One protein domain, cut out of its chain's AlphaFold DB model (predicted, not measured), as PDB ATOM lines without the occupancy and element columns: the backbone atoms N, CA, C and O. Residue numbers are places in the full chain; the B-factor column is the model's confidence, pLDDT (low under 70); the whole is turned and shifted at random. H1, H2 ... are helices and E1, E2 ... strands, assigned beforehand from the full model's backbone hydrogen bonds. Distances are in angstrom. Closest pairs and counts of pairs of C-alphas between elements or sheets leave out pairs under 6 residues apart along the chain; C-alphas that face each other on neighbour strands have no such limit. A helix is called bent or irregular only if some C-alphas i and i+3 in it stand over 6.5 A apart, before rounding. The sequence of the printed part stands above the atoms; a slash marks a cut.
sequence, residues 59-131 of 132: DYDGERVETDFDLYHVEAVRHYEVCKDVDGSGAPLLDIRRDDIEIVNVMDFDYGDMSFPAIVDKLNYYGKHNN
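What this domain is: This is residues 59 to 131 of the 132 residues of an uncharacterized protein of Alistipes communis (UniProt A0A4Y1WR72). A long, twisted two-strand hairpin, E2 and E3, makes the length of this domain, with the short strand E1 beside E2 at one end and a single helix, H1, over one face of the sheet, running along E3. E1 pairs with residues 72 to 78 of E2, while the far part of the hairpin, round residues 84 to 94, reaches out as a narrow two-strand arm beyond both E1 and H1. The printed part has 73 residues, with three named strands and one named helix in the order E1, E2, E3, H1; the sheet order is E1, E2, E3, all antiparallel, and the class is mixed, helices and strands. The whole is only just loose, close to extended, with a radius of gyration of the C-alphas of 16.7 A, and its C-alphas span 58 by 21 by 16 A.

How they stand to each other: The sheet is formed by E1, residues 63 to 69, E2, residues 72 to 86, and E3, residues 92 to 108. It is a meander, each strand the antiparallel neighbour of the one before. E2 is the inner strand, and E1 and E3 are edge strands. E2 and E3 form a hairpin, with 167 degrees between their N-to-C directions. Their C-alphas face each other from 72 and 108, 4.6 A apart, to 86 and 92, 4.7 A apart. Between them N 79 and O 100 are within hydrogen-bond range at 2.8 A, and so are N 93 and O 85 at 2.8 A. E1 and E2 form another hairpin, with 147 degrees between their directions. The C-alphas of Glu 63 and Arg 78 face each other at 5.2 A, and those of Phe 69 and Tyr 72 at 5.2 A. Here N 67 and O 74 are within hydrogen-bond range at 2.9 A, and N 76 and O 65 at 2.8 A. The sheet is twisted, its C-alphas lying up to 5.7 A off the best plane through them. H1, residues 117 to 130, is on the sheet at a height over the sheet of 8.8 A. It lies over E3 and runs along the strands, at 22 degrees to E3 on the local plane. The closest C-alphas of E3 and H1 are those of Ile 103 and Val 120, 5.9 A apart. H1 and E2 are near each other, with 7 pairs of C-alphas within 10 A. In H1 every O i to N i+4 pair is within hydrogen-bond range.

Where its parts are: E3, the longest strand by residues with 17, measures 44.7 A from its first to its last C-alpha and ends at C-alpha 108, (-41.885, 16.857, 32.998). E2 has 15 residues and measures 44.1 A. E1 has 7 residues and measures 19.6 A, beginning at C-alpha 63, (-28.664, 18.270, 51.074). H1 has 14 residues, measures 20.2 A, is not bent, and ends at C-alpha 130, (-21.242, 4.070, 38.446).

The domain as a whole: The outline is a rod. The two C-alphas farthest apart are those of Ser 89, in the link from E2 to E3, and Tyr 111, in the link from E3 to H1, at 58.5 A. The printed part runs from residue 59 to residue 131 with no cut, and its first and last C-alphas are 18.3 A apart. The links from E1 to E2 and from E2 to E3 are tight, with 2 and 5 residues, and the link from E3 to H1 is short, with 8. The mean pLDDT of the printed part is 79.2. The model's confidence is low, under 70, at residue 59, residues 84 to 94 and residues 109 to 114.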
ATOM      1  N   ASP A  59     -20.401  19.282  53.960       65.69
ATOM      2  CA  ASP A  59     -20.423  18.202  54.946       65.69
ATOM      3  C   ASP A  59     -21.826  17.815  55.474       65.69
ATOM      4  O   ASP A  59     -21.923  17.161  56.516       65.69
ATOM      5  N   TYR A  60     -22.925  18.227  54.825       73.19
ATOM      6  CA  TYR A  60     -24.283  17.939  55.312       73.19
ATOM      7  C   TYR A  60     -24.964  16.782  54.568       73.19
ATOM      8  O   TYR A  60     -25.129  16.812  53.349       73.19
ATOM      9  N   ASP A  61     -25.398  15.781  55.333       84.56
ATOM     10  CA  ASP A  61     -26.292  14.718  54.872       84.56
ATOM     11  C   ASP A  61     -27.707  15.263  54.630       84.56
ATOM     12  O   ASP A  61     -28.218  16.052  55.427       84.56
ATOM     13  N   GLY A  62     -28.368  14.837  53.556       85.50
ATOM     14  CA  GLY A  62     -29.727  15.281  53.237       85.50
ATOM     15  C   GLY A  62     -29.796  16.620  52.495       85.50
ATOM     16  O   GLY A  62     -30.856  17.252  52.460       85.50
ATOM     17  N   GLU A  63     -28.683  17.079  51.922       87.44
ATOM     18  CA  GLU A  63     -28.664  18.270  51.074       87.44
ATOM     19  C   GLU A  63     -29.500  18.049  49.810       87.44
ATOM     20  O   GLU A  63     -29.329  17.057  49.104       87.44
ATOM     21  N   ARG A  64     -30.424  18.978  49.538       90.38
ATOM     22  CA  ARG A  64     -31.274  18.947  48.347       90.38
ATOM     23  C   ARG A  64     -30.625  19.737  47.223       90.38
ATOM     24  O   ARG A  64     -30.253  20.890  47.431       90.38
ATOM     25  N   VAL A  65     -30.544  19.114  46.057       90.19
ATOM     26  CA  VAL A  65     -30.057  19.705  44.807       90.19
ATOM     27  C   VAL A  65     -31.020  19.346  43.686       90.19
ATOM     28  O   VAL A  65     -31.685  18.310  43.737       90.19
ATOM     29  N   GLU A  66     -31.111  20.204  42.682       92.75
ATOM     30  CA  GLU A  66     -32.069  20.050  41.592       92.75
ATOM     31  C   GLU A  66     -31.441  20.483  40.273       92.75
ATOM     32  O   GLU A  66     -30.648  21.418  40.238       92.75
ATOM     33  N   THR A  67     -31.764  19.812  39.175       90.31
ATOM     34  CA  THR A  67     -31.303  20.230  37.849       90.31
ATOM     35  C   THR A  67     -32.401  20.063  36.818       90.31
ATOM     36  O   THR A  67     -33.193  19.122  36.882       90.31
ATOM     37  N   ASP A  68     -32.405  20.964  35.846       86.50
ATOM     38  CA  ASP A  68     -33.278  20.891  34.687       86.50
ATOM     39  C   ASP A  68     -32.495  20.284  33.527       86.50
ATOM     40  O   ASP A  68     -31.445  20.792  33.125       86.50
ATOM     41  N   PHE A  69     -33.007  19.191  32.970       77.25
ATOM     42  CA  PHE A  69     -32.426  18.546  31.803       77.25
ATOM     43  C   PHE A  69     -33.489  18.317  30.734       77.25
ATOM     44  O   PHE A  69     -34.363  17.462  30.878       77.25
ATOM     45  N   ASP A  70     -33.351  19.032  29.617       75.81
ATOM     46  CA  ASP A  70     -34.314  19.016  28.512       75.81
ATOM     47  C   ASP A  70     -35.724  19.383  29.013       75.81
ATOM     48  O   ASP A  70     -35.931  20.512  29.455       75.81
ATOM     49  N   LEU A  71     -36.666  18.439  29.001       74.25
ATOM     50  CA  LEU A  71     -38.031  18.628  29.499       74.25
ATOM     51  C   LEU A  71     -38.204  18.210  30.966       74.25
ATOM     52  O   LEU A  71     -39.285  18.380  31.526       74.25
ATOM     53  N   TYR A  72     -37.166  17.654  31.593       78.94
ATOM     54  CA  TYR A  72     -37.251  17.084  32.932       78.94
ATOM     55  C   TYR A  72     -36.705  18.021  34.004       78.94
ATOM     56  O   TYR A  72     -35.557  18.451  33.927       78.94
ATOM     57  N   HIS A  73     -37.488  18.233  35.055       88.12
ATOM     58  CA  HIS A  73     -37.006  18.719  36.341       88.12
ATOM     59  C   HIS A  73     -36.604  17.525  37.205       88.12
ATOM     60  O   HIS A  73     -37.419  16.625  37.424       88.12
ATOM     61  N   VAL A  74     -35.366  17.489  37.692       90.38
ATOM     62  CA  VAL A  74     -34.829  16.387  38.499       90.38
ATOM     63  C   VAL A  74     -34.483  16.899  39.887       90.38
ATOM     64  O   VAL A  74     -33.578  17.714  40.036       90.38
ATOM     65  N   GLU A  75     -35.136  16.353  40.907       94.06
ATOM     66  CA  GLU A  75     -34.819  16.620  42.308       94.06
ATOM     67  C   GLU A  75     -34.012  15.463  42.889       94.06
ATOM     68  O   GLU A  75     -34.339  14.282  42.699       94.06
ATOM     69  N   ALA A  76     -32.987  15.795  43.664       93.69
ATOM     70  CA  ALA A  76     -32.122  14.822  44.295       93.69
ATOM     71  C   ALA A  76     -31.731  15.216  45.721       93.69
ATOM     72  O   ALA A  76     -31.789  16.376  46.138       93.69
ATOM     73  N   VAL A  77     -31.324  14.205  46.477       92.88
ATOM     74  CA  VAL A  77     -30.797  14.319  47.830       92.88
ATOM     75  C   VAL A  77     -29.403  13.720  47.849       92.88
ATOM     76  O   VAL A  77     -29.202  12.570  47.460       92.88
ATOM     77  N   ARG A  78     -28.432  14.487  48.330       89.62
ATOM     78  CA  ARG A  78     -27.109  13.966  48.638       89.62
ATOM     79  C   ARG A  78     -27.127  13.278  49.994       89.62
ATOM     80  O   ARG A  78     -27.575  13.856  50.986       89.62
ATOM     81  N   HIS A  79     -26.549  12.090  50.039       88.44
ATOM     82  CA  HIS A  79     -26.222  11.398  51.272       88.44
ATOM     83  C   HIS A  79     -24.725  11.509  51.541       88.44
ATOM     84  O   HIS A  79     -23.917  11.121  50.698       88.44
ATOM     85  N   TYR A  80     -24.351  12.034  52.705       86.19
ATOM     86  CA  TYR A  80     -22.956  12.253  53.082       86.19
ATOM     87  C   TYR A  80     -22.680  11.835  54.523       86.19
ATOM     88  O   TYR A  80     -23.236  12.384  55.470       86.19
ATOM     89  N   GLU A  81     -21.764  10.889  54.703       84.12
ATOM     90  CA  GLU A  81     -21.365  10.391  56.016       84.12
ATOM     91  C   GLU A  81     -19.844  10.414  56.148       84.12
ATOM     92  O   GLU A  81     -19.127   9.827  55.334       84.12
ATOM     93  N   VAL A  82     -19.351  11.032  57.223       79.31
ATOM     94  CA  VAL A  82     -17.936  11.003  57.614       79.31
ATOM     95  C   VAL A  82     -17.758  10.225  58.914       79.31
ATOM     96  O   VAL A  82     -18.442  10.485  59.906       79.31
ATOM     97  N   CYS A  83     -16.803   9.298  58.940       71.50
ATOM     98  CA  CYS A  83     -16.265   8.780  60.188       71.50
ATOM     99  C   CYS A  83     -15.316   9.831  60.758       71.50
ATOM    100  O   CYS A  83     -14.406  10.292  60.067       71.50
ATOM    101  N   LYS A  84     -15.520  10.202  62.021       68.00
ATOM    102  CA  LYS A  84     -14.537  10.973  62.781       68.00
ATOM    103  C   LYS A  84     -13.820  10.007  63.701       68.00
ATOM    104  O   LYS A  84     -14.214   9.858  64.856       68.00
ATOM    105  N   ASP A  85     -12.791   9.360  63.177       63.34
ATOM    106  CA  ASP A  85     -11.863   8.627  64.025       63.34
ATOM    107  C   ASP A  85     -10.744   9.567  64.453       63.34
ATOM    108  O   ASP A  85     -10.254  10.397  63.687       63.34
ATOM    109  N   VAL A  86     -10.360   9.471  65.718       59.06
ATOM    110  CA  VAL A  86      -9.179  10.162  66.226       59.06
ATOM    111  C   VAL A  86      -8.048   9.159  66.113       59.06
ATOM    112  O   VAL A  86      -8.127   8.075  66.697       59.06
ATOM    113  N   ASP A  87      -7.012   9.476  65.342       60.88
ATOM    114  CA  ASP A  87      -5.830   8.628  65.357       60.88
ATOM    115  C   ASP A  87      -5.203   8.625  66.768       60.88
ATOM    116  O   ASP A  87      -5.482   9.480  67.614       60.88
ATOM    117  N   GLY A  88      -4.328   7.659  67.054       58.53
ATOM    118  CA  GLY A  88      -3.628   7.589  68.344       58.53
ATOM    119  C   GLY A  88      -2.742   8.808  68.661       58.53
ATOM    120  O   GLY A  88      -2.133   8.840  69.729       58.53
ATOM    121  N   SER A  89      -2.654   9.789  67.752       66.75
ATOM    122  CA  SER A  89      -1.941  11.059  67.907       66.75
ATOM    123  C   SER A  89      -2.864  12.253  68.207       66.75
ATOM    124  O   SER A  89      -2.371  13.348  68.473       66.75
ATOM    125  N   GLY A  90      -4.187  12.048  68.239       59.25
ATOM    126  CA  GLY A  90      -5.162  13.107  68.502       59.25
ATOM    127  C   GLY A  90      -5.620  13.868  67.254       59.25
ATOM    128  O   GLY A  90      -6.381  14.828  67.391       59.25
ATOM    129  N   ALA A  91      -5.181  13.477  66.053       59.31
ATOM    130  CA  ALA A  91      -5.598  14.111  64.810       59.31
ATOM    131  C   ALA A  91      -6.912  13.485  64.305       59.31
ATOM    132  O   ALA A  91      -7.027  12.257  64.249       59.31
ATOM    133  N   PRO A  92      -7.918  14.299  63.931       59.72
ATOM    134  CA  PRO A  92      -9.127  13.783  63.309       59.72
ATOM    135  C   PRO A  92      -8.792  13.242  61.911       59.72
ATOM    136  O   PRO A  92      -8.432  14.003  61.013       59.72
ATOM    137  N   LEU A  93      -8.931  11.932  61.727       63.88
ATOM    138  CA  LEU A  93      -9.030  11.308  60.415       63.88
ATOM    139  C   LEU A  93     -10.478  11.478  59.951       63.88
ATOM    140  O   LEU A  93     -11.397  10.895  60.527       63.88
ATOM    141  N   LEU A  94     -10.680  12.323  58.942       68.19
ATOM    142  CA  LEU A  94     -11.951  12.412  58.231       68.19
ATOM    143  C   LEU A  94     -11.945  11.335  57.147       68.19
ATOM    144  O   LEU A  94     -11.281  11.496  56.125       68.19
ATOM    145  N   ASP A  95     -12.652  10.237  57.397       75.12
ATOM    146  CA  ASP A  95     -12.868   9.182  56.405       75.12
ATOM    147  C   ASP A  95     -14.296   9.288  55.862       75.12
ATOM    148  O   ASP A  95     -15.261   9.198  56.625       75.12
ATOM    149  N   ILE A  96     -14.449   9.529  54.559       77.31
ATOM    150  CA  ILE A  96     -15.769   9.634  53.922       77.31
ATOM    151  C   ILE A  96     -16.312   8.215  53.752       77.31
ATOM    152  O   ILE A  96     -15.834   7.445  52.920       77.31
ATOM    153  N   ARG A  97     -17.330   7.868  54.542       80.94
ATOM    154  CA  ARG A  97     -17.993   6.558  54.504       80.94
ATOM    155  C   ARG A  97     -19.051   6.479  53.414       80.94
ATOM    156  O   ARG A  97     -19.288   5.395  52.882       80.94
ATOM    157  N   ARG A  98     -19.699   7.606  53.118       83.56
ATOM    158  CA  ARG A  98     -20.786   7.700  52.144       83.56
ATOM    159  C   ARG A  98     -20.779   9.074  51.486       83.56
ATOM    160  O   ARG A  98     -20.645  10.076  52.179       83.56
ATOM    161  N   ASP A  99     -20.895   9.089  50.166       85.81
ATOM    162  CA  ASP A  99     -21.071  10.292  49.352       85.81
ATOM    163  C   ASP A  99     -21.751   9.895  48.035       85.81
ATOM    164  O   ASP A  99     -21.083   9.669  47.023       85.81
ATOM    165  N   ASP A 100     -23.069   9.723  48.073       88.75
ATOM    166  CA  ASP A 100     -23.914   9.339  46.936       88.75
ATOM    167  C   ASP A 100     -25.069  10.323  46.742       88.75
ATOM    168  O   ASP A 100     -25.501  11.006  47.672       88.75
ATOM    169  N   ILE A 101     -25.573  10.393  45.512       90.56
ATOM    170  CA  ILE A 101     -26.736  11.207  45.160       90.56
ATOM    171  C   ILE A 101     -27.912  10.276  44.867       90.56
ATOM    172  O   ILE A 101     -27.842   9.406  43.999       90.56
ATOM    173  N   GLU A 102     -29.015  10.480  45.577       93.88
ATOM    174  CA  GLU A 102     -30.281   9.793  45.353       93.88
ATOM    175  C   GLU A 102     -31.245  10.721  44.616       93.88
ATOM    176  O   GLU A 102     -31.594  11.789  45.113       93.88
ATOM    177  N   ILE A 103     -31.719  10.299  43.447       93.81
ATOM    178  CA  ILE A 103     -32.806  10.988  42.752       93.81
ATOM    179  C   ILE A 103     -34.113  10.675  43.479       93.81
ATOM    180  O   ILE A 103     -34.449   9.502  43.663       93.81
ATOM    181  N   VAL A 104     -34.856  11.708  43.870       94.94
ATOM    182  CA  VAL A 104     -36.104  11.565  44.640       94.94
ATOM    183  C   VAL A 104     -37.345  11.881  43.818       94.94
ATOM    184  O   VAL A 104     -38.404  11.313  44.081       94.94
ATOM    185  N   ASN A 105     -37.227  12.742  42.807       91.50
ATOM    186  CA  ASN A 105     -38.337  13.093  41.932       91.50
ATOM    187  C   ASN A 105     -37.834  13.457  40.531       91.50
ATOM    188  O   ASN A 105     -36.754  14.021  40.372       91.50
ATOM    189  N   VAL A 106     -38.635  13.131  39.521       87.00
ATOM    190  CA  VAL A 106     -38.458  13.620  38.152       87.00
ATOM    191  C   VAL A 106     -39.822  14.056  37.645       87.00
ATOM    192  O   VAL A 106     -40.742  13.239  37.641       87.00
ATOM    193  N   MET A 107     -39.950  15.305  37.215       85.25
ATOM    194  CA  MET A 107     -41.174  15.868  36.638       85.25
ATOM    195  C   MET A 107     -40.923  16.319  35.204       85.25
ATOM    196  O   MET A 107     -39.790  16.632  34.860       85.25
ATOM    197  N   ASP A 108     -41.960  16.344  34.372       76.44
ATOM    198  CA  ASP A 108     -41.885  16.857  32.998       76.44
ATOM    199  C   ASP A 108     -42.592  18.213  32.922       76.44
ATOM    200  O   ASP A 108     -43.798  18.296  33.155       76.44
ATOM    201  N   PHE A 109     -41.850  19.268  32.586       65.94
ATOM    202  CA  PHE A 109     -42.375  20.631  32.524       65.94
ATOM    203  C   PHE A 109     -43.555  20.787  31.550       65.94
ATOM    204  O   PHE A 109     -44.440  21.611  31.794       65.94
ATOM    205  N   ASP A 110     -43.602  19.990  30.480       64.25
ATOM    206  CA  ASP A 110     -44.617  20.100  29.427       64.25
ATOM    207  C   ASP A 110     -45.904  19.324  29.759       64.25
ATOM    208  O   ASP A 110     -46.982  19.657  29.253       64.25
ATOM    209  N   TYR A 111     -45.823  18.315  30.632       59.19
ATOM    210  CA  TYR A 111     -46.962  17.475  31.036       59.19
ATOM    211  C   TYR A 111     -47.533  17.829  32.427       59.19
ATOM    212  O   TYR A 111     -48.400  17.111  32.941       59.19
ATOM    213  N   GLY A 112     -47.121  18.966  33.001       59.09
ATOM    214  CA  GLY A 112     -47.543  19.465  34.318       59.09
ATOM    215  C   GLY A 112     -46.740  18.861  35.476       59.09
ATOM    216  O   GLY A 112     -45.721  18.224  35.258       59.09
ATOM    217  N   ASP A 113     -47.217  18.997  36.721       66.38
ATOM    218  CA  ASP A 113     -46.560  18.446  37.930       66.38
ATOM    219  C   ASP A 113     -46.640  16.897  38.019       66.38
ATOM    220  O   ASP A 113     -46.840  16.310  39.087       66.38
ATOM    221  N   MET A 114     -46.575  16.198  36.882       69.88
ATOM    222  CA  MET A 114     -46.598  14.743  36.812       69.88
ATOM    223  C   MET A 114     -45.207  14.194  37.118       69.88
ATOM    224  O   MET A 114     -44.249  14.456  36.399       69.88
ATOM    225  N   SER A 115     -45.110  13.384  38.173       75.94
ATOM    226  CA  SER A 115     -43.892  12.640  38.495       75.94
ATOM    227  C   SER A 115     -43.728  11.421  37.580       75.94
ATOM    228  O   SER A 115     -44.709  10.754  37.232       75.94
ATOM    229  N   PHE A 116     -42.480  11.083  37.250       81.06
ATOM    230  CA  PHE A 116     -42.090   9.938  36.427       81.06
ATOM    231  C   PHE A 116     -41.257   8.922  37.236       81.06
ATOM    232  O   PHE A 116     -40.037   8.832  37.061       81.06
ATOM    233  N   PRO A 117     -41.886   8.078  38.080       80.19
ATOM    234  CA  PRO A 117     -41.174   7.130  38.946       80.19
ATOM    235  C   PRO A 117     -40.252   6.159  38.199       80.19
ATOM    236  O   PRO A 117     -39.157   5.850  38.655       80.19
ATOM    237  N   ALA A 118     -40.644   5.717  36.999       78.44
ATOM    238  CA  ALA A 118     -39.820   4.813  36.195       78.44
ATOM    239  C   ALA A 118     -38.494   5.452  35.741       78.44
ATOM    240  O   ALA A 118     -37.531   4.742  35.449       78.44
ATOM    241  N   ILE A 119     -38.439   6.783  35.646       80.50
ATOM    242  CA  ILE A 119     -37.220   7.524  35.320       80.50
ATOM    243  C   ILE A 119     -36.334   7.647  36.563       80.50
ATOM    244  O   ILE A 119     -35.127   7.415  36.468       80.50
ATOM    245  N   VAL A 120     -36.939   7.922  37.723       86.50
ATOM    246  CA  VAL A 120     -36.259   7.925  39.028       86.50
ATOM    247  C   VAL A 120     -35.526   6.600  39.256       86.50
ATOM    248  O   VAL A 120     -34.320   6.595  39.510       86.50
ATOM    249  N   ASP A 121     -36.211   5.468  39.070       83.06
ATOM    250  CA  ASP A 121     -35.618   4.134  39.240       83.06
ATOM    251  C   ASP A 121     -34.414   3.906  38.312       83.06
ATOM    252  O   ASP A 121     -33.382   3.377  38.737       83.06
ATOM    253  N   LYS A 122     -34.512   4.337  37.048       81.69
ATOM    254  CA  LYS A 122     -33.425   4.209  36.063       81.69
ATOM    255  C   LYS A 122     -32.207   5.051  36.436       81.69
ATOM    256  O   LYS A 122     -31.082   4.560  36.336       81.69
ATOM    257  N   LEU A 123     -32.412   6.297  36.858       86.62
ATOM    258  CA  LEU A 123     -31.321   7.183  37.264       86.62
ATOM    259  C   LEU A 123     -30.637   6.677  38.536       86.62
ATOM    260  O   LEU A 123     -29.412   6.606  38.575       86.62
ATOM    261  N   ASN A 124     -31.405   6.231  39.531       88.62
ATOM    262  CA  ASN A 124     -30.846   5.646  40.750       88.62
ATOM    263  C   ASN A 124     -30.100   4.333  40.479       88.62
ATOM    264  O   ASN A 124     -29.052   4.079  41.076       88.62
ATOM    265  N   TYR A 125     -30.598   3.503  39.555       85.75
ATOM    266  CA  TYR A 125     -29.856   2.335  39.086       85.75
ATOM    267  C   TYR A 125     -28.527   2.760  38.452       85.75
ATOM    268  O   TYR A 125     -27.484   2.205  38.798       85.75
ATOM    269  N   TYR A 126     -28.536   3.768  37.577       84.75
ATOM    270  CA  TYR A 126     -27.320   4.288  36.958       84.75
ATOM    271  C   TYR A 126     -26.310   4.816  37.990       84.75
ATOM    272  O   TYR A 126     -25.154   4.390  37.955       84.75
ATOM    273  N   GLY A 127     -26.737   5.670  38.927       84.19
ATOM    274  CA  GLY A 127     -25.863   6.252  39.952       84.19
ATOM    275  C   GLY A 127     -25.164   5.187  40.799       84.19
ATOM    276  O   GLY A 127     -23.932   5.127  40.849       84.19
ATOM    277  N   LYS A 128     -25.939   4.229  41.331       84.69
ATOM    278  CA  LYS A 128     -25.419   3.114  42.148       84.69
ATOM    279  C   LYS A 128     -24.389   2.248  41.422       84.69
ATOM    280  O   LYS A 128     -23.451   1.769  42.049       84.69
ATOM    281  N   HIS A 129     -24.548   2.033  40.116       80.69
ATOM    282  CA  HIS A 129     -23.639   1.180  39.337       80.69
ATOM    283  C   HIS A 129     -22.409   1.919  38.797       80.69
ATOM    284  O   HIS A 129     -21.499   1.273  38.279       80.69
ATOM    285  N   ASN A 130     -22.362   3.249  38.913       75.88
ATOM    286  CA  ASN A 130     -21.242   4.070  38.446       75.88
ATOM    287  C   ASN A 130     -20.517   4.808  39.586       75.88
ATOM    288  O   ASN A 130     -19.595   5.568  39.299       75.88
ATOM    289  N   ASN A 131     -20.879   4.546  40.850       74.06
ATOM    290  CA  ASN A 131     -20.371   5.247  42.036       74.06
ATOM    291  C   ASN A 131     -20.550   6.776  41.930       74.06
ATOM    292  O   ASN A 131     -19.595   7.523  42.156       74.06
TER     293      ASN A 131